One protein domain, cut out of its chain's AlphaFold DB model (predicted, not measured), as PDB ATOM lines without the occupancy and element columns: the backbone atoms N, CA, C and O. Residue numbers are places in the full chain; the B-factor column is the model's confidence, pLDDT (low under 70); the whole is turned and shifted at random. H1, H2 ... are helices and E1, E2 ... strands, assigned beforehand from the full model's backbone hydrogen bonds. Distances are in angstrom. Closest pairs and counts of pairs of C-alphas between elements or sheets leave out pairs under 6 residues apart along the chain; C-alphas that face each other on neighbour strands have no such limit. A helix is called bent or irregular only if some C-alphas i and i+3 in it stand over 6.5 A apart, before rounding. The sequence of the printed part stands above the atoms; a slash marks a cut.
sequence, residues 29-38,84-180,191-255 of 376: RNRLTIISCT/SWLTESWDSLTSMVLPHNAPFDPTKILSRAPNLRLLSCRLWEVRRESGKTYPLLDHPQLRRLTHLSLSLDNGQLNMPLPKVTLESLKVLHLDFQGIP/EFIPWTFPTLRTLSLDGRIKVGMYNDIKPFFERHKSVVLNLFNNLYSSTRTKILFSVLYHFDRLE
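Overview. This is residues 29 to 38, 84 to 180 and 191 to 255 of the 376 residues of an uncharacterized protein of Serendipita indica (strain DSM 11827) (UniProt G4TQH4). The chain is wound in stacked turns as a short, curved solenoid: six parallel strands, E2, E3, E6, E7, E8 and E9, stand side by side as one wall, and the return legs, with H2, H3 and H4, residues 158 to 170, residues 191 to 201, H6 and H7, make the other wall on the outer side of the curve. The hairpin E4 and E5 sticks out from the turns, and E1 lies at one end, beside E2. The printed part has 172 residues with seven named helices and nine named strands, in the order E1 H1 E2 H2 E3 E4 E5 H3 H4 E6 H5 E7 E8 H6 E9 H7. The sheet's order is E2 E3 E6 E7 E8 E9. The class is mixed, helices and strands, and the whole is compact, with a radius of gyration of the C-alphas of 16.4 A and spans of 49 by 39 by 32 A.

Arrangement. E1, residues 31 to 38, pairs with no named strand; its closest C-alpha to E2, residues 95 to 97, is that of Ile 34, 6.4 A from Val 97. H1, residues 84 to 87, and H2, residues 107 to 110, only just touch, with 3 pairs of C-alphas within 8 A, the closest Leu 86 and Ile 109 at 6.0 A. E2, an edge strand, is parallel to E3, residues 118 to 122, at 19 degrees, with N 96 and O 118 2.8 A apart. E2, H2, E3 is a strand-helix-strand unit, two parallel neighbour strands with a helix between, its crossover right-handed. E4, residues 126 to 128, and E5, residues 131 to 133, form an antiparallel hairpin, with N 126 and O 133 at 2.8 A. H3, residues 135 to 138, is close to H2 but not clearly touching, closest at the C-alphas of Thr 107 and Leu 136, 5.8 A; H4, residues 140 to 144, likewise, at Leu 110 and Gln 141, 6.5 A. E6, residues 147 to 152, is parallel to E3 at 4 degrees, with N 119 and O 147 at 2.9 A. E6, H5, residues 154 to 157, and E7, residues 171 to 176, make a second right-handed unit, with N 150 and O 173 at 2.7 A. E8, residues 202 to 208, is parallel to E7, with N 174 and O 204 at 2.8 A. Residues 164 to 165 pair with residues 195 to 196, parallel. E8, H6, residues 211 to 223, and E9, residues 230 to 236, are the third right-handed unit, with N 205 and O 232 at 2.6 A. H7, residues 242 to 250, is on the sheet over E9, along the strands at 12 degrees on the local plane, at a height over the sheet of 8.8 A. H6 and H7 touch, closest at the C-alphas of Glu 222 and His 250, 5.9 A, at a shallow tilt of 14 degrees, the same way. O i to N i+4 pairs are within hydrogen-bond range in 0 of 1 in H4, 7 of 9 in H6 and 1 of 5 in H7, beside O i to N i+3 pairs of 2 of 2 in H4 and 3 of 6 in H7; H1, H2, H3 and H5 are too short for an O i to N i+4 pair.

Along the chain. E1 begins at C-alpha 31, (150.154, 160.069, 238.861), and is 20.7 A long. E6 and E7 measure 16.2 A and 16.4 A, E8 19.7 A and E9 18.5 A. H6 is 19.4 A long and only just irregular, with C-alphas 216 and 219 6.8 A apart. H7 is 13.7 A long and ends at C-alpha 250, (174.713, 131.130, 237.244).

Size, cuts and confidence. The C-alphas farthest apart, Ser 84 and Lys 242, are 49.3 A apart. The sheet is twisted, with C-alphas up to 4.7 A off its best plane; from edge to edge the way across it turns by 68 degrees. Residues 39 to 83 and 181 to 190 are not printed, with gaps of 19.1 A between C-alphas 38 and 84 and 15.7 A between C-alphas 180 and 191. Of the links printed whole, H5 to E7 is long. Mean pLDDT of the printed part is 79.4; residues 29 to 38, 99 to 103, 129 to 130, 178 to 180 and 237 to 245 are under 70.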
ATOM      1  N   ARG A  29     145.258 156.754 234.414       34.44
ATOM      2  CA  ARG A  29     145.098 157.780 235.459       34.44
ATOM      3  C   ARG A  29     146.245 157.652 236.462       34.44
ATOM      4  O   ARG A  29     146.153 158.168 237.578       34.44
ATOM      5  N   ASN A  30     147.527 157.236 236.115       36.16
ATOM      6  CA  ASN A  30     148.440 157.006 237.266       36.16
ATOM      7  C   ASN A  30     149.463 158.148 237.346       36.16
ATOM      8  O   ASN A  30     150.003 158.596 236.334       36.16
ATOM      9  N   ARG A  31     149.292 159.003 238.308       39.66
ATOM     10  CA  ARG A  31     150.154 160.069 238.861       39.66
ATOM     11  C   ARG A  31     151.358 159.461 239.596       39.66
ATOM     12  O   ARG A  31     151.228 158.485 240.339       39.66
ATOM     13  N   LEU A  32     152.547 159.435 238.920       39.94
ATOM     14  CA  LEU A  32     153.839 159.127 239.573       39.94
ATOM     15  C   LEU A  32     154.253 160.263 240.521       39.94
ATOM     16  O   LEU A  32     154.200 161.442 240.166       39.94
ATOM     17  N   THR A  33     154.334 159.806 241.790       39.22
ATOM     18  CA  THR A  33     154.802 160.842 242.742       39.22
ATOM     19  C   THR A  33     156.307 160.657 242.996       39.22
ATOM     20  O   THR A  33     156.765 159.577 243.375       39.22
ATOM     21  N   ILE A  34     157.012 161.618 242.503       46.19
ATOM     22  CA  ILE A  34     158.473 161.637 242.750       46.19
ATOM     23  C   ILE A  34     158.772 162.612 243.901       46.19
ATOM     24  O   ILE A  34     158.297 163.750 243.917       46.19
ATOM     25  N   ILE A  35     159.428 162.005 244.862       43.00
ATOM     26  CA  ILE A  35     159.816 162.916 245.967       43.00
ATOM     27  C   ILE A  35     161.281 163.328 245.765       43.00
ATOM     28  O   ILE A  35     162.178 162.485 245.672       43.00
ATOM     29  N   SER A  36     161.383 164.600 245.337       40.97
ATOM     30  CA  SER A  36     162.766 165.093 245.139       40.97
ATOM     31  C   SER A  36     163.171 166.018 246.295       40.97
ATOM     32  O   SER A  36     162.335 166.697 246.895       40.97
ATOM     33  N   CYS A  37     164.424 165.720 246.733       39.03
ATOM     34  CA  CYS A  37     164.964 166.557 247.833       39.03
ATOM     35  C   CYS A  37     166.096 167.434 247.286       39.03
ATOM     36  O   CYS A  37     167.040 166.944 246.664       39.03
ATOM     37  N   THR A  38     165.746 168.718 246.988       41.38
ATOM     38  CA  THR A  38     166.841 169.619 246.562       41.38
ATOM     39  C   THR A  38     167.155 170.621 247.681       41.38
ATOM     40  O   THR A  38     166.278 171.348 248.154       41.38
ATOM     41  N   SER A  84     152.661 166.179 257.845       73.69
ATOM     42  CA  SER A  84     151.408 165.841 257.132       73.69
ATOM     43  C   SER A  84     151.570 164.561 256.297       73.69
ATOM     44  O   SER A  84     150.597 163.829 256.102       73.69
ATOM     45  N   TRP A  85     152.728 164.231 255.944       76.56
ATOM     46  CA  TRP A  85     152.949 163.000 255.148       76.56
ATOM     47  C   TRP A  85     152.891 161.754 256.034       76.56
ATOM     48  O   TRP A  85     152.580 160.666 255.543       76.56
ATOM     49  N   LEU A  86     153.197 162.009 257.229       79.56
ATOM     50  CA  LEU A  86     153.188 160.836 258.138       79.56
ATOM     51  C   LEU A  86     151.774 160.543 258.631       79.56
ATOM     52  O   LEU A  86     151.509 159.437 259.110       79.56
ATOM     53  N   THR A  87     150.917 161.525 258.428       79.56
ATOM     54  CA  THR A  87     149.574 161.284 259.009       79.56
ATOM     55  C   THR A  87     148.557 161.056 257.891       79.56
ATOM     56  O   THR A  87     147.513 160.447 258.129       79.56
ATOM     57  N   GLU A  88     148.955 161.382 256.616       81.12
ATOM     58  CA  GLU A  88     147.974 161.226 255.523       81.12
ATOM     59  C   GLU A  88     148.113 159.829 254.901       81.12
ATOM     60  O   GLU A  88     149.179 159.211 254.952       81.12
ATOM     61  N   SER A  89     146.863 159.379 254.493       81.38
ATOM     62  CA  SER A  89     146.916 158.106 253.744       81.38
ATOM     63  C   SER A  89     147.326 158.368 252.282       81.38
ATOM     64  O   SER A  89     146.871 159.326 251.654       81.38
ATOM     65  N   TRP A  90     148.238 157.479 251.865       81.06
ATOM     66  CA  TRP A  90     148.684 157.604 250.454       81.06
ATOM     67  C   TRP A  90     148.169 156.425 249.620       81.06
ATOM     68  O   TRP A  90     148.951 155.630 249.094       81.06
ATOM     69  N   ASP A  91     146.903 156.384 249.398       78.00
ATOM     70  CA  ASP A  91     146.279 155.202 248.748       78.00
ATOM     71  C   ASP A  91     146.592 155.188 247.249       78.00
ATOM     72  O   ASP A  91     146.596 154.120 246.634       78.00
ATOM     73  N   SER A  92     146.860 156.354 246.744       74.38
ATOM     74  CA  SER A  92     147.091 156.380 245.279       74.38
ATOM     75  C   SER A  92     148.573 156.178 244.954       74.38
ATOM     76  O   SER A  92     148.932 156.038 243.782       74.38
ATOM     77  N   LEU A  93     149.350 156.186 246.079       71.94
ATOM     78  CA  LEU A  93     150.796 156.076 245.809       71.94
ATOM     79  C   LEU A  93     151.173 154.650 245.384       71.94
ATOM     80  O   LEU A  93     150.958 153.685 246.121       71.94
ATOM     81  N   THR A  94     151.778 154.515 244.229       73.50
ATOM     82  CA  THR A  94     152.121 153.171 243.698       73.50
ATOM     83  C   THR A  94     153.644 153.050 243.545       73.50
ATOM     84  O   THR A  94     154.168 151.935 243.495       73.50
ATOM     85  N   SER A  95     154.252 154.236 243.563       72.75
ATOM     86  CA  SER A  95     155.718 154.181 243.397       72.75
ATOM     87  C   SER A  95     156.379 155.247 244.278       72.75
ATOM     88  O   SER A  95     155.914 156.385 244.361       72.75
ATOM     89  N   MET A  96     157.491 154.729 244.867       75.62
ATOM     90  CA  MET A  96     158.250 155.685 245.703       75.62
ATOM     91  C   MET A  96     159.749 155.495 245.428       75.62
ATOM     92  O   MET A  96     160.293 154.400 245.575       75.62
ATOM     93  N   VAL A  97     160.355 156.654 245.060       75.62
ATOM     94  CA  VAL A  97     161.804 156.607 244.760       75.62
ATOM     95  C   VAL A  97     162.510 157.673 245.607       75.62
ATOM     96  O   VAL A  97     162.240 158.870 245.485       75.62
ATOM     97  N   LEU A  98     163.427 157.135 246.387       71.56
ATOM     98  CA  LEU A  98     164.173 158.053 247.266       71.56
ATOM     99  C   LEU A  98     165.649 158.046 246.852       71.56
ATOM    100  O   LEU A  98     166.230 156.993 246.579       71.56
ATOM    101  N   PRO A  99     166.196 159.282 246.751       66.44
ATOM    102  CA  PRO A  99     167.623 159.322 246.395       66.44
ATOM    103  C   PRO A  99     168.492 158.603 247.442       66.44
ATOM    104  O   PRO A  99     168.104 158.474 248.605       66.44
ATOM    105  N   HIS A 100     169.658 158.152 246.949       66.00
ATOM    106  CA  HIS A 100     170.542 157.339 247.815       66.00
ATOM    107  C   HIS A 100     170.962 158.117 249.071       66.00
ATOM    108  O   HIS A 100     171.191 157.511 250.120       66.00
ATOM    109  N   ASN A 101     170.993 159.427 248.999       65.50
ATOM    110  CA  ASN A 101     171.450 160.187 250.189       65.50
ATOM    111  C   ASN A 101     170.260 160.819 250.915       65.50
ATOM    112  O   ASN A 101     170.439 161.754 251.697       65.50
ATOM    113  N   ALA A 102     169.146 160.159 250.530       68.94
ATOM    114  CA  ALA A 102     167.988 160.784 251.200       68.94
ATOM    115  C   ALA A 102     168.018 160.451 252.703       68.94
ATOM    116  O   ALA A 102     168.317 159.323 253.102       68.94
ATOM    117  N   PRO A 103     167.846 161.515 253.531       67.25
ATOM    118  CA  PRO A 103     167.932 161.309 254.987       67.25
ATOM    119  C   PRO A 103     166.641 160.696 255.551       67.25
ATOM    120  O   PRO A 103     166.467 160.646 256.772       67.25
ATOM    121  N   PHE A 104     165.747 160.138 254.678       72.69
ATOM    122  CA  PHE A 104     164.430 159.757 255.225       72.69
ATOM    123  C   PHE A 104     164.340 158.228 255.301       72.69
ATOM    124  O   PHE A 104     164.835 157.514 254.426       72.69
ATOM    125  N   ASP A 105     163.824 157.780 256.502       79.81
ATOM    126  CA  ASP A 105     163.435 156.359 256.642       79.81
ATOM    127  C   ASP A 105     162.051 156.108 256.013       79.81
ATOM    128  O   ASP A 105     161.029 156.588 256.507       79.81
ATOM    129  N   PRO A 106     162.096 155.317 254.912       83.75
ATOM    130  CA  PRO A 106     160.829 155.140 254.179       83.75
ATOM    131  C   PRO A 106     159.819 154.308 254.976       83.75
ATOM    132  O   PRO A 106     158.635 154.292 254.630       83.75
ATOM    133  N   THR A 107     160.236 153.658 256.097       87.94
ATOM    134  CA  THR A 107     159.310 152.758 256.831       87.94
ATOM    135  C   THR A 107     158.142 153.549 257.425       87.94
ATOM    136  O   THR A 107     157.053 152.997 257.594       87.94
ATOM    137  N   LYS A 108     158.371 154.785 257.626       82.94
ATOM    138  CA  LYS A 108     157.310 155.599 258.269       82.94
ATOM    139  C   LYS A 108     156.178 155.901 257.285       82.94
ATOM    140  O   LYS A 108     155.038 156.107 257.708       82.94
ATOM    141  N   ILE A 109     156.455 155.799 256.049       84.75
ATOM    142  CA  ILE A 109     155.409 156.135 255.053       84.75
ATOM    143  C   ILE A 109     154.814 154.841 254.485       84.75
ATOM    144  O   ILE A 109     153.673 154.845 254.020       84.75
ATOM    145  N   LEU A 110     155.508 153.743 254.666       88.62
ATOM    146  CA  LEU A 110     155.078 152.507 253.971       88.62
ATOM    147  C   LEU A 110     153.744 152.013 254.525       88.62
ATOM    148  O   LEU A 110     152.926 151.483 253.769       88.62
ATOM    149  N   SER A 111     153.488 152.252 255.823       86.75
ATOM    150  CA  SER A 111     152.216 151.754 256.406       86.75
ATOM    151  C   SER A 111     151.025 152.564 255.899       86.75
ATOM    152  O   SER A 111     149.891 152.084 255.952       86.75
ATOM    153  N   ARG A 112     151.369 153.612 255.291       84.81
ATOM    154  CA  ARG A 112     150.243 154.475 254.854       84.81
ATOM    155  C   ARG A 112     150.108 154.453 253.332       84.81
ATOM    156  O   ARG A 112     149.317 155.214 252.769       84.81
ATOM    157  N   ALA A 113     150.885 153.643 252.735       86.31
ATOM    158  CA  ALA A 113     150.822 153.515 251.262       86.31
ATOM    159  C   ALA A 113     150.533 152.060 250.889       86.31
ATOM    160  O   ALA A 113     151.423 151.325 250.455       86.31
ATOM    161  N   PRO A 114     149.278 151.692 250.981       86.56
ATOM    162  CA  PRO A 114     148.912 150.274 250.843       86.56
ATOM    163  C   PRO A 114     149.024 149.795 249.388       86.56
ATOM    164  O   PRO A 114     149.113 148.588 249.147       86.56
ATOM    165  N   ASN A 115     149.055 150.713 248.440       80.75
ATOM    166  CA  ASN A 115     149.060 150.247 247.034       80.75
ATOM    167  C   ASN A 115     150.454 150.407 246.423       80.75
ATOM    168  O   ASN A 115     150.605 150.361 245.201       80.75
ATOM    169  N   LEU A 116     151.425 150.559 247.358       82.44
ATOM    170  CA  LEU A 116     152.787 150.769 246.833       82.44
ATOM    171  C   LEU A 116     153.309 149.462 246.211       82.44
ATOM    172  O   LEU A 116     153.246 148.395 246.825       82.44
ATOM    173  N   ARG A 117     153.896 149.606 245.030       81.44
ATOM    174  CA  ARG A 117     154.385 148.393 244.318       81.44
ATOM    175  C   ARG A 117     155.875 148.537 243.998       81.44
ATOM    176  O   ARG A 117     156.577 147.531 243.879       81.44
ATOM    177  N   LEU A 118     156.299 149.786 244.012       83.94
ATOM    178  CA  LEU A 118     157.713 150.017 243.670       83.94
ATOM    179  C   LEU A 118     158.355 150.905 244.741       83.94
ATOM    180  O   LEU A 118     157.831 151.965 245.092       83.94
ATOM    181  N   LEU A 119     159.583 150.365 245.093       85.06
ATOM    182  CA  LEU A 119     160.291 151.156 246.123       85.06
ATOM    183  C   LEU A 119     161.785 151.194 245.774       85.06
ATOM    184  O   LEU A 119     162.405 150.162 245.505       85.06
ATOM    185  N   SER A 120     162.255 152.404 245.797       83.19
ATOM    186  CA  SER A 120     163.708 152.603 245.637       83.19
ATOM    187  C   SER A 120     164.229 153.478 246.783       83.19
ATOM    188  O   SER A 120     163.780 154.609 246.978       83.19
ATOM    189  N   CYS A 121     165.223 152.911 247.405       82.88
ATOM    190  CA  CYS A 121     165.691 153.673 248.579       82.88
ATOM    191  C   CYS A 121     167.014 153.092 249.071       82.88
ATOM    192  O   CYS A 121     167.491 152.082 248.551       82.88
ATOM    193  N   ARG A 122     167.543 153.820 250.012       84.88
ATOM    194  CA  ARG A 122     168.722 153.280 250.728       84.88
ATOM    195  C   ARG A 122     168.289 152.337 251.858       84.88
ATOM    196  O   ARG A 122     167.265 152.551 252.510       84.88
ATOM    197  N   LEU A 123     169.096 151.268 251.950       88.62
ATOM    198  CA  LEU A 123     168.753 150.370 253.070       88.62
ATOM    199  C   LEU A 123     169.359 150.912 254.373       88.62
ATOM    200  O   LEU A 123     170.581 150.979 254.529       88.62
ATOM    201  N   TRP A 124     168.320 151.241 255.272       81.81
ATOM    202  CA  TRP A 124     168.767 151.882 256.531       81.81
ATOM    203  C   TRP A 124     168.995 150.809 257.606       81.81
ATOM    204  O   TRP A 124     168.257 149.825 257.695       81.81
ATOM    205  N   GLU A 125     170.115 151.132 258.377       83.81
ATOM    206  CA  GLU A 125     170.375 150.231 259.525       83.81
ATOM    207  C   GLU A 125     170.136 150.986 260.838       83.81
ATOM    208  O   GLU A 125     170.395 152.187 260.941       83.81
ATOM    209  N   VAL A 126     169.475 150.256 261.735       80.69
ATOM    210  CA  VAL A 126     169.282 150.846 263.077       80.69
ATOM    211  C   VAL A 126     170.079 149.994 264.079       80.69
ATOM    212  O   VAL A 126     169.996 148.764 264.085       80.69
ATOM    213  N   ARG A 127     170.978 150.739 264.794       77.50
ATOM    214  CA  ARG A 127     171.795 150.008 265.792       77.50
ATOM    215  C   ARG A 127     171.012 149.849 267.103       77.50
ATOM    216  O   ARG A 127     170.475 150.816 267.647       77.50
ATOM    217  N   ARG A 128     170.886 148.532 267.484       74.06
ATOM    218  CA  ARG A 128     170.200 148.268 268.771       74.06
ATOM    219  C   ARG A 128     171.155 147.511 269.697       74.06
ATOM    220  O   ARG A 128     172.247 147.107 269.290       74.06
ATOM    221  N   GLU A 129     170.850 147.498 270.970       68.88
ATOM    222  CA  GLU A 129     171.677 146.817 271.996       68.88
ATOM    223  C   GLU A 129     171.913 145.346 271.640       68.88
ATOM    224  O   GLU A 129     173.002 144.825 271.887       68.88
ATOM    225  N   SER A 130     171.006 144.690 270.773       66.25
ATOM    226  CA  SER A 130     171.053 143.256 270.401       66.25
ATOM    227  C   SER A 130     171.659 143.070 269.007       66.25
ATOM    228  O   SER A 130     171.756 141.941 268.521       66.25
ATOM    229  N   GLY A 131     172.183 144.244 268.448       74.69
ATOM    230  CA  GLY A 131     172.741 144.117 267.085       74.69
ATOM    231  C   GLY A 131     172.054 145.071 266.099       74.69
ATOM    232  O   GLY A 131     171.362 146.013 266.491       74.69
ATOM    233  N   LYS A 132     172.482 144.875 264.850       77.75
ATOM    234  CA  LYS A 132     171.958 145.767 263.783       77.75
ATOM    235  C   LYS A 132     170.648 145.195 263.218       77.75
ATOM    236  O   LYS A 132     170.497 143.983 263.057       77.75
ATOM    237  N   THR A 133     169.559 146.150 263.142       82.12
ATOM    238  CA  THR A 133     168.280 145.711 262.530       82.12
ATOM    239  C   THR A 133     168.002 146.547 261.273       82.12
ATOM    240  O   THR A 133     168.526 147.652 261.115       82.12
ATOM    241  N   TYR A 134     167.273 145.868 260.403       88.50
ATOM    242  CA  TYR A 134     166.891 146.549 259.141       88.50
ATOM    243  C   TYR A 134     165.363 146.629 259.056       88.50
ATOM    244  O   TYR A 134     164.702 145.714 258.562       88.50
ATOM    245  N   PRO A 135     164.772 147.698 259.597       88.75
ATOM    246  CA  PRO A 135     163.310 147.818 259.731       88.75
ATOM    247  C   PRO A 135     162.599 147.676 258.378       88.75
ATOM    248  O   PRO A 135     161.499 147.118 258.327       88.75
ATOM    249  N   LEU A 136     163.237 148.193 257.384       91.88
ATOM    250  CA  LEU A 136     162.562 148.073 256.070       91.88
ATOM    251  C   LEU A 136     162.336 146.609 255.694       91.88
ATOM    252  O   LEU A 136     161.269 146.267 255.180       91.88
ATOM    253  N   LEU A 137     163.327 145.758 255.990       92.06
ATOM    254  CA  LEU A 137     163.221 144.340 255.558       92.06
ATOM    255  C   LEU A 137     162.189 143.593 256.401       92.06
ATOM    256  O   LEU A 137     161.711 142.534 255.989       92.06
ATOM    257  N   ASP A 138     161.763 144.193 257.527       90.38
ATOM    258  CA  ASP A 138     160.742 143.525 258.371       90.38
ATOM    259  C   ASP A 138     159.358 144.126 258.128       90.38
ATOM    260  O   ASP A 138     158.372 143.648 258.694       90.38
ATOM    261  N   HIS A 139     159.357 145.055 257.210       93.12
ATOM    262  CA  HIS A 139     158.061 145.734 257.047       93.12
ATOM    263  C   HIS A 139     157.127 144.886 256.166       93.12
ATOM    264  O   HIS A 139     157.529 144.371 255.121       93.12
ATOM    265  N   PRO A 140     155.774 144.756 256.595       92.00
ATOM    266  CA  PRO A 140     154.829 143.872 255.891       92.00
ATOM    267  C   PRO A 140     154.546 144.361 254.465       92.00
ATOM    268  O   PRO A 140     154.230 143.546 253.593       92.00
ATOM    269  N   GLN A 141     154.678 145.651 254.217       91.06
ATOM    270  CA  GLN A 141     154.350 146.165 252.867       91.06
ATOM    271  C   GLN A 141     155.377 145.700 251.828       91.06
ATOM    272  O   GLN A 141     155.090 145.718 250.629       91.06
ATOM    273  N   LEU A 142     156.520 145.252 252.355       92.62
ATOM    274  CA  LEU A 142     157.556 144.813 251.399       92.62
ATOM    275  C   LEU A 142     157.102 143.569 250.621       92.62
ATOM    276  O   LEU A 142     157.527 143.368 249.481       92.62
ATOM    277  N   ARG A 143     156.251 142.771 251.257       92.44
ATOM    278  CA  ARG A 143     155.825 141.507 250.599       92.44
ATOM    279  C   ARG A 143     154.925 141.791 249.399       92.44
ATOM    280  O   ARG A 143     154.726 140.910 248.561       92.44
ATOM    281  N   ARG A 144     154.466 143.011 249.293       89.81
ATOM    282  CA  ARG A 144     153.527 143.317 248.188       89.81
ATOM    283  C   ARG A 144     154.267 143.989 247.026       89.81
ATOM    284  O   ARG A 144     153.679 144.204 245.965       89.81
ATOM    285  N   LEU A 145     155.504 144.218 247.300       88.88
ATOM    286  CA  LEU A 145     156.225 144.983 246.268       88.88
ATOM    287  C   LEU A 145     156.522 144.075 245.069       88.88
ATOM    288  O   LEU A 145     156.758 142.875 245.223       88.88
ATOM    289  N   THR A 146     156.429 144.704 243.960       86.75
ATOM    290  CA  THR A 146     156.838 143.958 242.745       86.75
ATOM    291  C   THR A 146     158.223 144.429 242.278       86.75
ATOM    292  O   THR A 146     158.923 143.684 241.588       86.75
ATOM    293  N   HIS A 147     158.604 145.670 242.798       84.25
ATOM    294  CA  HIS A 147     159.905 146.233 242.384       84.25
ATOM    295  C   HIS A 147     160.626 146.794 243.614       84.25
ATOM    296  O   HIS A 147     160.065 147.581 244.380       84.25
ATOM    297  N   LEU A 148     161.890 146.390 243.568       89.19
ATOM    298  CA  LEU A 148     162.653 146.865 244.740       89.19
ATOM    299  C   LEU A 148     164.072 147.228 244.292       89.19
ATOM    300  O   LEU A 148     164.765 146.433 243.652       89.19
ATOM    301  N   SER A 149     164.390 148.461 244.627       87.44
ATOM    302  CA  SER A 149     165.770 148.924 244.382       87.44
ATOM    303  C   SER A 149     166.396 149.400 245.697       87.44
ATOM    304  O   SER A 149     165.888 150.308 246.356       87.44
ATOM    305  N   LEU A 150     167.593 148.770 245.944       90.75
ATOM    306  CA  LEU A 150     168.206 149.078 247.253       90.75
ATOM    307  C   LEU A 150     169.662 149.504 247.027       90.75
ATOM    308  O   LEU A 150     170.398 148.878 246.261       90.75
ATOM    309  N   SER A 151     169.936 150.591 247.726       87.88
ATOM    310  CA  SER A 151     171.365 150.973 247.762       87.88
ATOM    311  C   SER A 151     172.006 150.508 249.076       87.88
ATOM    312  O   SER A 151     171.486 150.757 250.165       87.88
ATOM    313  N   LEU A 152     173.169 149.776 248.879       87.62
ATOM    314  CA  LEU A 152     173.847 149.220 250.065       87.62
ATOM    315  C   LEU A 152     175.179 149.949 250.268       87.62
ATOM    316  O   LEU A 152     175.978 150.092 249.339       87.62
ATOM    317  N   ASP A 153     175.380 150.456 251.471       85.00
ATOM    318  CA  ASP A 153     176.665 151.161 251.731       85.00
ATOM    319  C   ASP A 153     177.573 150.285 252.607       85.00
ATOM    320  O   ASP A 153     177.298 149.102 252.818       85.00
ATOM    321  N   ASN A 154     178.709 150.848 253.038       75.69
ATOM    322  CA  ASN A 154     179.764 150.076 253.736       75.69
ATOM    323  C   ASN A 154     179.234 149.447 255.029       75.69
ATOM    324  O   ASN A 154     179.639 148.337 255.379       75.69
ATOM    325  N   GLY A 155     178.350 150.121 255.649       75.25
ATOM    326  CA  GLY A 155     177.815 149.553 256.908       75.25
ATOM    327  C   GLY A 155     177.098 148.216 256.689       75.25
ATOM    328  O   GLY A 155     177.294 147.282 257.469       75.25
ATOM    329  N   GLN A 156     176.398 148.137 255.560       78.69
ATOM    330  CA  GLN A 156     175.583 146.918 255.306       78.69
ATOM    331  C   GLN A 156     176.421 145.838 254.620       78.69
ATOM    332  O   GLN A 156     176.047 144.664 254.644       78.69
ATOM    333  N   LEU A 157     177.440 146.269 254.059       75.81
ATOM    334  CA  LEU A 157     178.227 145.309 253.254       75.81
ATOM    335  C   LEU A 157     179.166 144.512 254.158       75.81
ATOM    336  O   LEU A 157     179.761 143.528 253.712       75.81
ATOM    337  N   ASN A 158     179.152 144.805 255.483       73.62
ATOM    338  CA  ASN A 158     180.136 144.105 256.339       73.62
ATOM    339  C   ASN A 158     179.449 143.028 257.180       73.62
ATOM    340  O   ASN A 158     180.127 142.248 257.851       73.62
ATOM    341  N   MET A 159     178.091 142.861 257.033       76.75
ATOM    342  CA  MET A 159     177.400 141.820 257.822       76.75
ATOM    343  C   MET A 159     176.310 141.172 256.957       76.75
ATOM    344  O   MET A 159     175.810 141.774 256.005       76.75
ATOM    345  N   PRO A 160     176.032 139.870 257.339       82.88
ATOM    346  CA  PRO A 160     174.944 139.231 256.588       82.88
ATOM    347  C   PRO A 160     173.593 139.926 256.837       82.88
ATOM    348  O   PRO A 160     173.319 140.401 257.942       82.88
ATOM    349  N   LEU A 161     172.847 139.963 255.714       88.81
ATOM    350  CA  LEU A 161     171.488 140.545 255.833       88.81
ATOM    351  C   LEU A 161     170.491 139.498 256.341       88.81
ATOM    352  O   LEU A 161     170.750 138.294 256.283       88.81
ATOM    353  N   PRO A 162     169.424 140.010 256.961       89.81
ATOM    354  CA  PRO A 162     168.431 139.049 257.462       89.81
ATOM    355  C   PRO A 162     167.721 138.311 256.315       89.81
ATOM    356  O   PRO A 162     167.672 138.798 255.184       89.81
ATOM    357  N   LYS A 163     167.254 137.152 256.751       92.44
ATOM    358  CA  LYS A 163     166.528 136.354 255.729       92.44
ATOM    359  C   LYS A 163     165.188 137.015 255.381       92.44
ATOM    360  O   LYS A 163     164.447 137.460 256.260       92.44
ATOM    361  N   VAL A 164     165.005 137.063 254.029       93.50
ATOM    362  CA  VAL A 164     163.763 137.713 253.563       93.50
ATOM    363  C   VAL A 164     163.228 136.908 252.371       93.50
ATOM    364  O   VAL A 164     163.990 136.415 251.536       93.50
ATOM    365  N   THR A 165     161.831 136.731 252.469       95.62
ATOM    366  CA  THR A 165     161.169 136.157 251.276       95.62
ATOM    367  C   THR A 165     160.095 137.133 250.771       95.62
ATOM    368  O   THR A 165     159.200 137.539 251.515       95.62
ATOM    369  N   LEU A 166     160.290 137.477 249.493       95.25
ATOM    370  CA  LEU A 166     159.280 138.366 248.874       95.25
ATOM    371  C   LEU A 166     158.674 137.690 247.642       95.25
ATOM    372  O   LEU A 166     159.273 137.670 246.564       95.25
ATOM    373  N   GLU A 167     157.388 137.243 247.764       94.31
ATOM    374  CA  GLU A 167     156.778 136.319 246.774       94.31
ATOM    375  C   GLU A 167     156.314 137.090 245.538       94.31
ATOM    376  O   GLU A 167     156.201 136.504 244.459       94.31
ATOM    377  N   SER A 168     156.160 138.420 245.722       92.38
ATOM    378  CA  SER A 168     155.548 139.136 244.580       92.38
ATOM    379  C   SER A 168     156.619 139.918 243.809       92.38
ATOM    380  O   SER A 168     156.320 140.510 242.770       92.38
ATOM    381  N   LEU A 169     157.855 139.815 244.331       93.50
ATOM    382  CA  LEU A 169     158.872 140.697 243.733       93.50
ATOM    383  C   LEU A 169     159.293 140.152 242.356       93.50
ATOM    384  O   LEU A 169     159.671 138.985 242.221       93.50
ATOM    385  N   LYS A 170     159.306 141.059 241.394       87.44
ATOM    386  CA  LYS A 170     159.640 140.652 239.995       87.44
ATOM    387  C   LYS A 170     160.959 141.306 239.566       87.44
ATOM    388  O   LYS A 170     161.687 140.738 238.748       87.44
ATOM    389  N   VAL A 171     161.214 142.438 240.210       84.88
ATOM    390  CA  VAL A 171     162.430 143.160 239.785       84.88
ATOM    391  C   VAL A 171     163.209 143.557 241.045       84.88
ATOM    392  O   VAL A 171     162.661 144.150 241.978       84.88
ATOM    393  N   LEU A 172     164.526 143.258 240.862       92.12
ATOM    394  CA  LEU A 172     165.383 143.630 242.003       92.12
ATOM    395  C   LEU A 172     166.629 144.350 241.475       92.12
ATOM    396  O   LEU A 172     167.295 143.878 240.551       92.12
ATOM    397  N   HIS A 173     166.819 145.485 242.125       88.69
ATOM    398  CA  HIS A 173     168.071 146.202 241.819       88.69
ATOM    399  C   HIS A 173     168.889 146.384 243.103       88.69
ATOM    400  O   HIS A 173     168.400 146.915 244.102       88.69
ATOM    401  N   LEU A 174     170.181 145.984 242.958       90.69
ATOM    402  CA  LEU A 174     171.074 146.167 244.115       90.69
ATOM    403  C   LEU A 174     172.265 147.035 243.698       90.69
ATOM    404  O   LEU A 174     172.977 146.726 242.741       90.69
ATOM    405  N   ASP A 175     172.320 148.028 244.476       86.81
ATOM    406  CA  ASP A 175     173.422 148.970 244.188       86.81
ATOM    407  C   ASP A 175     174.425 148.934 245.353       86.81
ATOM    408  O   ASP A 175     174.118 149.342 246.474       86.81
ATOM    409  N   PHE A 176     175.640 148.549 245.037       85.50
ATOM    410  CA  PHE A 176     176.677 148.409 246.077       85.50
ATOM    411  C   PHE A 176     177.515 149.693 246.115       85.50
ATOM    412  O   PHE A 176     178.312 149.964 245.214       85.50
ATOM    413  N   GLN A 177     177.223 150.503 247.214       78.31
ATOM    414  CA  GLN A 177     177.846 151.844 247.318       78.31
ATOM    415  C   GLN A 177     178.957 151.813 248.371       78.31
ATOM    416  O   GLN A 177     178.732 151.463 249.531       78.31
ATOM    417  N   GLY A 178     180.174 151.394 247.941       66.31
ATOM    418  CA  GLY A 178     181.323 151.454 248.875       66.31
ATOM    419  C   GLY A 178     182.233 150.229 248.694       66.31
ATOM    420  O   GLY A 178     181.976 149.354 247.865       66.31
ATOM    421  N   ILE A 179     183.559 150.403 249.230       62.16
ATOM    422  CA  ILE A 179     184.515 149.272 249.189       62.16
ATOM    423  C   ILE A 179     184.642 148.690 250.605       62.16
ATOM    424  O   ILE A 179     185.042 149.378 251.547       62.16
ATOM    425  N   PRO A 180     183.979 147.556 250.798       58.22
ATOM    426  CA  PRO A 180     184.056 147.016 252.163       58.22
ATOM    427  C   PRO A 180     185.503 146.978 252.682       58.22
ATOM    428  O   PRO A 180     186.454 146.894 251.900       58.22
ATOM    429  N   GLU A 191     175.945 133.251 254.087       84.19
ATOM    430  CA  GLU A 191     175.466 133.951 252.875       84.19
ATOM    431  C   GLU A 191     175.112 135.418 253.172       84.19
ATOM    432  O   GLU A 191     174.410 135.724 254.138       84.19
ATOM    433  N   PHE A 192     175.781 136.283 252.382       86.00
ATOM    434  CA  PHE A 192     175.596 137.735 252.590       86.00
ATOM    435  C   PHE A 192     174.139 138.148 252.338       86.00
ATOM    436  O   PHE A 192     173.558 138.873 253.149       86.00
ATOM    437  N   ILE A 193     173.499 137.632 251.286       91.31
ATOM    438  CA  ILE A 193     172.100 137.982 250.956       91.31
ATOM    439  C   ILE A 193     171.263 136.695 250.963       91.31
ATOM    440  O   ILE A 193     171.190 135.974 249.965       91.31
ATOM    441  N   PRO A 194     170.748 136.437 252.143       92.88
ATOM    442  CA  PRO A 194     169.938 135.203 252.245       92.88
ATOM    443  C   PRO A 194     168.477 135.453 251.862       92.88
ATOM    444  O   PRO A 194     167.566 135.111 252.621       92.88
ATOM    445  N   TRP A 195     168.247 136.014 250.756       95.25
ATOM    446  CA  TRP A 195     166.878 136.361 250.324       95.25
ATOM    447  C   TRP A 195     166.387 135.331 249.307       95.25
ATOM    448  O   TRP A 195     167.172 134.758 248.547       95.25
ATOM    449  N   THR A 196     165.058 135.171 249.300       96.19
ATOM    450  CA  THR A 196     164.430 134.274 248.311       96.19
ATOM    451  C   THR A 196     163.282 135.027 247.627       96.19
ATOM    452  O   THR A 196     162.397 135.579 248.283       96.19
ATOM    453  N   PHE A 197     163.357 134.914 246.187       96.69
ATOM    454  CA  PHE A 197     162.340 135.636 245.385       96.69
ATOM    455  C   PHE A 197     161.836 134.703 244.283       96.69
ATOM    456  O   PHE A 197     162.375 134.674 243.175       96.69
ATOM    457  N   PRO A 198     160.787 133.998 244.532       95.12
ATOM    458  CA  PRO A 198     160.356 132.933 243.607       95.12
ATOM    459  C   PRO A 198     159.873 133.505 242.268       95.12
ATOM    460  O   PRO A 198     159.896 132.793 241.262       95.12
ATOM    461  N   THR A 199     159.450 134.743 242.234       92.75
ATOM    462  CA  THR A 199     158.890 135.241 240.947       92.75
ATOM    463  C   THR A 199     159.851 136.261 240.330       92.75
ATOM    464  O   THR A 199     159.459 137.025 239.446       92.75
ATOM    465  N   LEU A 200     161.089 136.262 240.806       93.31
ATOM    466  CA  LEU A 200     162.040 137.274 240.305       93.31
ATOM    467  C   LEU A 200     162.370 136.994 238.829       93.31
ATOM    468  O   LEU A 200     162.732 135.876 238.458       93.31
ATOM    469  N   ARG A 201     162.325 138.071 238.112       86.38
ATOM    470  CA  ARG A 201     162.589 137.875 236.658       86.38
ATOM    471  C   ARG A 201     163.760 138.765 236.234       86.38
ATOM    472  O   ARG A 201     164.578 138.347 235.410       86.38
ATOM    473  N   THR A 202     163.829 139.926 236.888       84.25
ATOM    474  CA  THR A 202     164.892 140.851 236.463       84.25
ATOM    475  C   THR A 202     165.786 141.192 237.661       84.25
ATOM    476  O   THR A 202     165.305 141.575 238.730       84.25
ATOM    477  N   LEU A 203     167.132 141.046 237.324       88.12
ATOM    478  CA  LEU A 203     168.117 141.361 238.375       88.12
ATOM    479  C   LEU A 203     169.128 142.371 237.820       88.12
ATOM    480  O   LEU A 203     169.713 142.173 236.752       88.12
ATOM    481  N   SER A 204     169.211 143.397 238.646       85.56
ATOM    482  CA  SER A 204     170.195 144.424 238.247       85.56
ATOM    483  C   SER A 204     171.209 144.625 239.380       85.56
ATOM    484  O   SER A 204     170.841 144.845 240.536       85.56
ATOM    485  N   LEU A 205     172.485 144.570 238.905       86.12
ATOM    486  CA  LEU A 205     173.558 144.732 239.896       86.12
ATOM    487  C   LEU A 205     174.456 145.903 239.487       86.12
ATOM    488  O   LEU A 205     174.894 146.002 238.339       86.12
ATOM    489  N   ASP A 206     174.702 146.730 240.544       81.56
ATOM    490  CA  ASP A 206     175.532 147.917 240.237       81.56
ATOM    491  C   ASP A 206     176.502 148.168 241.396       81.56
ATOM    492  O   ASP A 206     176.272 147.730 242.527       81.56
ATOM    493  N   GLY A 207     177.596 148.809 240.971       79.06
ATOM    494  CA  GLY A 207     178.500 149.263 242.050       79.06
ATOM    495  C   GLY A 207     179.795 148.440 242.060       79.06
ATOM    496  O   GLY A 207     180.117 147.744 241.095       79.06
ATOM    497  N   ARG A 208     180.556 148.753 243.036       78.19
ATOM    498  CA  ARG A 208     181.890 148.129 243.171       78.19
ATOM    499  C   ARG A 208     181.843 147.013 244.227       78.19
ATOM    500  O   ARG A 208     181.290 147.186 245.315       78.19
ATOM    501  N   ILE A 209     182.443 145.795 243.726       78.44
ATOM    502  CA  ILE A 209     182.475 144.722 244.745       78.44
ATOM    503  C   ILE A 209     183.884 144.119 244.754       78.44
ATOM    504  O   ILE A 209     184.603 144.160 243.753       78.44
ATOM    505  N   LYS A 210     184.260 143.555 245.964       77.19
ATOM    506  CA  LYS A 210     185.525 142.783 246.037       77.19
ATOM    507  C   LYS A 210     185.274 141.309 245.697       77.19
ATOM    508  O   LYS A 210     184.137 140.833 245.725       77.19
ATOM    509  N   VAL A 211     186.341 140.648 245.399       76.06
ATOM    510  CA  VAL A 211     186.200 139.227 244.969       76.06
ATOM    511  C   VAL A 211     185.602 138.408 246.112       76.06
ATOM    512  O   VAL A 211     184.754 137.547 245.870       76.06
ATOM    513  N   GLY A 212     186.095 138.668 247.324       77.75
ATOM    514  CA  GLY A 212     185.551 137.922 248.484       77.75
ATOM    515  C   GLY A 212     184.030 138.083 248.616       77.75
ATOM    516  O   GLY A 212     183.337 137.113 248.933       77.75
ATOM    517  N   MET A 213     183.557 139.248 248.345       80.06
ATOM    518  CA  MET A 213     182.102 139.501 248.426       80.06
ATOM    519  C   MET A 213     181.343 138.747 247.324       80.06
ATOM    520  O   MET A 213     180.225 138.286 247.558       80.06
ATOM    521  N   TYR A 214     181.979 138.716 246.186       82.94
ATOM    522  CA  TYR A 214     181.317 137.929 245.124       82.94
ATOM    523  C   TYR A 214     181.021 136.503 245.601       82.94
ATOM    524  O   TYR A 214     179.927 135.990 245.356       82.94
ATOM    525  N   ASN A 215     182.025 135.873 246.294       82.69
ATOM    526  CA  ASN A 215     181.793 134.496 246.785       82.69
ATOM    527  C   ASN A 215     180.644 134.446 247.800       82.69
ATOM    528  O   ASN A 215     179.906 133.459 247.837       82.69
ATOM    529  N   ASP A 216     180.489 135.510 248.455       83.81
ATOM    530  CA  ASP A 216     179.396 135.523 249.455       83.81
ATOM    531  C   ASP A 216     178.032 135.725 248.786       83.81
ATOM    532  O   ASP A 216     177.011 135.319 249.345       83.81
ATOM    533  N   ILE A 217     177.989 136.310 247.636       88.06
ATOM    534  CA  ILE A 217     176.697 136.580 246.966       88.06
ATOM    535  C   ILE A 217     176.344 135.397 246.058       88.06
ATOM    536  O   ILE A 217     175.178 135.226 245.696       88.06
ATOM    537  N   LYS A 218     177.296 134.560 245.866       88.25
ATOM    538  CA  LYS A 218     177.103 133.459 244.905       88.25
ATOM    539  C   LYS A 218     175.897 132.590 245.296       88.25
ATOM    540  O   LYS A 218     175.083 132.251 244.435       88.25
ATOM    541  N   PRO A 219     175.787 132.227 246.511       91.56
ATOM    542  CA  PRO A 219     174.610 131.412 246.863       91.56
ATOM    543  C   PRO A 219     173.300 132.103 246.459       91.56
ATOM    544  O   PRO A 219     172.330 131.417 246.124       91.56
ATOM    545  N   PHE A 220     173.262 133.418 246.550       93.94
ATOM    546  CA  PHE A 220     172.071 134.152 246.065       93.94
ATOM    547  C   PHE A 220     171.836 133.895 244.575       93.94
ATOM    548  O   PHE A 220     170.700 133.637 244.171       93.94
ATOM    549  N   PHE A 221     172.841 133.874 243.763       92.50
ATOM    550  CA  PHE A 221     172.658 133.614 242.320       92.50
ATOM    551  C   PHE A 221     172.187 132.178 242.079       92.50
ATOM    552  O   PHE A 221     171.290 131.960 241.263       92.50
ATOM    553  N   GLU A 222     172.776 131.279 242.790       91.12
ATOM    554  CA  GLU A 222     172.398 129.866 242.577       91.12
ATOM    555  C   GLU A 222     170.931 129.618 242.944       91.12
ATOM    556  O   GLU A 222     170.254 128.839 242.269       91.12
ATOM    557  N   ARG A 223     170.553 130.282 243.948       94.12
ATOM    558  CA  ARG A 223     169.147 130.096 244.376       94.12
ATOM    559  C   ARG A 223     168.177 130.622 243.314       94.12
ATOM    560  O   ARG A 223     167.064 130.105 243.191       94.12
ATOM    561  N   HIS A 224     168.603 131.605 242.531       94.69
ATOM    562  CA  HIS A 224     167.648 132.223 241.586       94.69
ATOM    563  C   HIS A 224     168.060 131.926 240.140       94.69
ATOM    564  O   HIS A 224     167.652 132.637 239.218       94.69
ATOM    565  N   LYS A 225     168.822 130.905 240.016       91.19
ATOM    566  CA  LYS A 225     169.432 130.608 238.700       91.19
ATOM    567  C   LYS A 225     168.343 130.292 237.661       91.19
ATOM    568  O   LYS A 225     168.509 130.611 236.481       91.19
ATOM    569  N   SER A 226     167.128 129.714 238.106       90.12
ATOM    570  CA  SER A 226     166.142 129.264 237.096       90.12
ATOM    571  C   SER A 226     165.057 130.328 236.900       90.12
ATOM    572  O   SER A 226     164.256 130.224 235.968       90.12
ATOM    573  N   VAL A 227     165.062 131.361 237.736       91.81
ATOM    574  CA  VAL A 227     163.874 132.249 237.642       91.81
ATOM    575  C   VAL A 227     164.298 133.574 236.997       91.81
ATOM    576  O   VAL A 227     163.456 134.284 236.444       91.81
ATOM    577  N   VAL A 228     165.590 133.837 236.981       88.81
ATOM    578  CA  VAL A 228     166.018 135.150 236.465       88.81
ATOM    579  C   VAL A 228     166.173 135.038 234.938       88.81
ATOM    580  O   VAL A 228     166.894 134.176 234.430       88.81
ATOM    581  N   LEU A 229     165.514 136.019 234.287       83.38
ATOM    582  CA  LEU A 229     165.528 135.977 232.801       83.38
ATOM    583  C   LEU A 229     166.336 137.154 232.249       83.38
ATOM    584  O   LEU A 229     166.849 137.074 231.129       83.38
ATOM    585  N   ASN A 230     166.308 138.235 233.113       81.12
ATOM    586  CA  ASN A 230     167.027 139.437 232.652       81.12
ATOM    587  C   ASN A 230     168.062 139.853 233.703       81.12
ATOM    588  O   ASN A 230     167.752 139.989 234.887       81.12
ATOM    589  N   LEU A 231     169.310 140.055 233.095       82.94
ATOM    590  CA  LEU A 231     170.385 140.419 234.040       82.94
ATOM    591  C   LEU A 231     171.103 141.669 233.519       82.94
ATOM    592  O   LEU A 231     171.552 141.715 232.371       82.94
ATOM    593  N   PHE A 232     171.143 142.651 234.459       79.62
ATOM    594  CA  PHE A 232     171.959 143.845 234.161       79.62
ATOM    595  C   PHE A 232     173.109 143.919 235.172       79.62
ATOM    596  O   PHE A 232     172.899 144.148 236.365       79.62
ATOM    597  N   ASN A 233     174.216 143.823 234.600       78.50
ATOM    598  CA  ASN A 233     175.371 143.674 235.506       78.50
ATOM    599  C   ASN A 233     176.367 144.817 235.251       78.50
ATOM    600  O   ASN A 233     177.062 144.842 234.234       78.50
ATOM    601  N   ASN A 234     176.431 145.621 236.217       76.44
ATOM    602  CA  ASN A 234     177.390 146.752 236.115       76.44
ATOM    603  C   ASN A 234     178.346 146.719 237.306       76.44
ATOM    604  O   ASN A 234     178.772 147.768 237.794       76.44
ATOM    605  N   LEU A 235     178.544 145.545 237.737       78.25
ATOM    606  CA  LEU A 235     179.477 145.423 238.873       78.25
ATOM    607  C   LEU A 235     180.917 145.566 238.370       78.25
ATOM    608  O   LEU A 235     181.250 145.141 237.260       78.25
ATOM    609  N   TYR A 236     181.725 146.246 239.099       72.88
ATOM    610  CA  TYR A 236     183.147 146.267 238.698       72.88
ATOM    611  C   TYR A 236     184.024 146.074 239.936       72.88
ATOM    612  O   TYR A 236     183.603 146.336 241.065       72.88
ATOM    613  N   SER A 237     185.122 145.258 239.707       69.56
ATOM    614  CA  SER A 237     186.090 145.014 240.802       69.56
ATOM    615  C   SER A 237     187.441 145.642 240.440       69.56
ATOM    616  O   SER A 237     187.841 145.673 239.275       69.56
ATOM    617  N   SER A 238     188.066 146.416 241.467       59.56
ATOM    618  CA  SER A 238     189.358 147.114 241.265       59.56
ATOM    619  C   SER A 238     190.490 146.117 241.003       59.56
ATOM    620  O   SER A 238     191.467 146.461 240.335       59.56
ATOM    621  N   THR A 239     190.272 144.814 241.300       53.75
ATOM    622  CA  THR A 239     191.449 143.912 241.297       53.75
ATOM    623  C   THR A 239     191.228 142.757 240.319       53.75
ATOM    624  O   THR A 239     192.199 142.196 239.804       53.75
ATOM    625  N   ARG A 240     190.040 142.633 239.590       54.84
ATOM    626  CA  ARG A 240     189.890 141.503 238.649       54.84
ATOM    627  C   ARG A 240     188.566 141.653 237.888       54.84
ATOM    628  O   ARG A 240     187.514 141.908 238.476       54.84
ATOM    629  N   THR A 241     188.608 141.718 236.600       53.81
ATOM    630  CA  THR A 241     187.582 141.782 235.534       53.81
ATOM    631  C   THR A 241     186.726 140.513 235.523       53.81
ATOM    632  O   THR A 241     185.658 140.498 234.907       53.81
ATOM    633  N   LYS A 242     187.062 139.452 236.354       53.66
ATOM    634  CA  LYS A 242     186.438 138.113 236.254       53.66
ATOM    635  C   LYS A 242     185.060 138.093 236.923       53.66
ATOM    636  O   LYS A 242     184.189 137.325 236.508       53.66
ATOM    637  N   ILE A 243     184.675 139.192 237.638       60.44
ATOM    638  CA  ILE A 243     183.405 139.099 238.390       60.44
ATOM    639  C   ILE A 243     182.261 139.636 237.514       60.44
ATOM    640  O   ILE A 243     181.139 139.132 237.592       60.44
ATOM    641  N   LEU A 244     182.583 140.410 236.480       63.09
ATOM    642  CA  LEU A 244     181.537 140.992 235.612       63.09
ATOM    643  C   LEU A 244     180.858 139.908 234.764       63.09
ATOM    644  O   LEU A 244     179.629 139.896 234.655       63.09
ATOM    645  N   PHE A 245     181.579 138.863 234.523       63.50
ATOM    646  CA  PHE A 245     180.955 137.902 233.582       63.50
ATOM    647  C   PHE A 245     180.706 136.566 234.285       63.50
ATOM    648  O   PHE A 245     179.897 135.766 233.813       63.50
ATOM    649  N   SER A 246     181.377 136.429 235.336       70.81
ATOM    650  CA  SER A 246     181.162 135.164 236.066       70.81
ATOM    651  C   SER A 246     179.712 135.032 236.550       70.81
ATOM    652  O   SER A 246     179.213 133.914 236.697       70.81
ATOM    653  N   VAL A 247     179.065 136.152 236.612       77.62
ATOM    654  CA  VAL A 247     177.682 136.096 237.138       77.62
ATOM    655  C   VAL A 247     176.760 135.462 236.084       77.62
ATOM    656  O   VAL A 247     175.764 134.827 236.442       77.62
ATOM    657  N   LEU A 248     177.167 135.525 234.888       75.94
ATOM    658  CA  LEU A 248     176.319 134.999 233.793       75.94
ATOM    659  C   LEU A 248     176.171 133.481 233.890       75.94
ATOM    660  O   LEU A 248     175.135 132.941 233.498       75.94
ATOM    661  N   TYR A 249     177.088 132.894 234.576       74.12
ATOM    662  CA  TYR A 249     177.092 131.411 234.549       74.12
ATOM    663  C   TYR A 249     176.109 130.842 235.572       74.12
ATOM    664  O   TYR A 249     175.872 129.632 235.592       74.12
ATOM    665  N   HIS A 250     175.582 131.710 236.195       82.19
ATOM    666  CA  HIS A 250     174.713 131.130 237.244       82.19
ATOM    667  C   HIS A 250     173.271 130.999 236.757       82.19
ATOM    668  O   HIS A 250     172.498 130.232 237.335       82.19
ATOM    669  N   PHE A 251     172.982 131.611 235.568       85.19
ATOM    670  CA  PHE A 251     171.542 131.670 235.239       85.19
ATOM    671  C   PHE A 251     171.292 130.870 233.959       85.19
ATOM    672  O   PHE A 251     171.914 131.110 232.921       85.19
ATOM    673  N   ASP A 252     170.336 129.905 234.052       81.44
ATOM    674  CA  ASP A 252     170.131 128.919 232.970       81.44
ATOM    675  C   ASP A 252     169.136 129.452 231.932       81.44
ATOM    676  O   ASP A 252     169.140 128.992 230.788       81.44
ATOM    677  N   ARG A 253     168.362 130.490 232.247       81.38
ATOM    678  CA  ARG A 253     167.271 130.861 231.309       81.38
ATOM    679  C   ARG A 253     167.420 132.328 230.909       81.38
ATOM    680  O   ARG A 253     166.428 132.994 230.608       81.38
ATOM    681  N   LEU A 254     168.645 132.735 230.914       79.56
ATOM    682  CA  LEU A 254     168.811 134.178 230.654       79.56
ATOM    683  C   LEU A 254     168.395 134.500 229.208       79.56
ATOM    684  O   LEU A 254     168.802 133.821 228.263       79.56
ATOM    685  N   GLU A 255     167.505 135.577 229.110       77.69
ATOM    686  CA  GLU A 255     167.103 136.050 227.759       77.69
ATOM    687  C   GLU A 255     167.857 137.332 227.384       77.69
ATOM    688  O   GLU A 255     168.214 137.514 226.219       77.69
TER     689      GLU A 255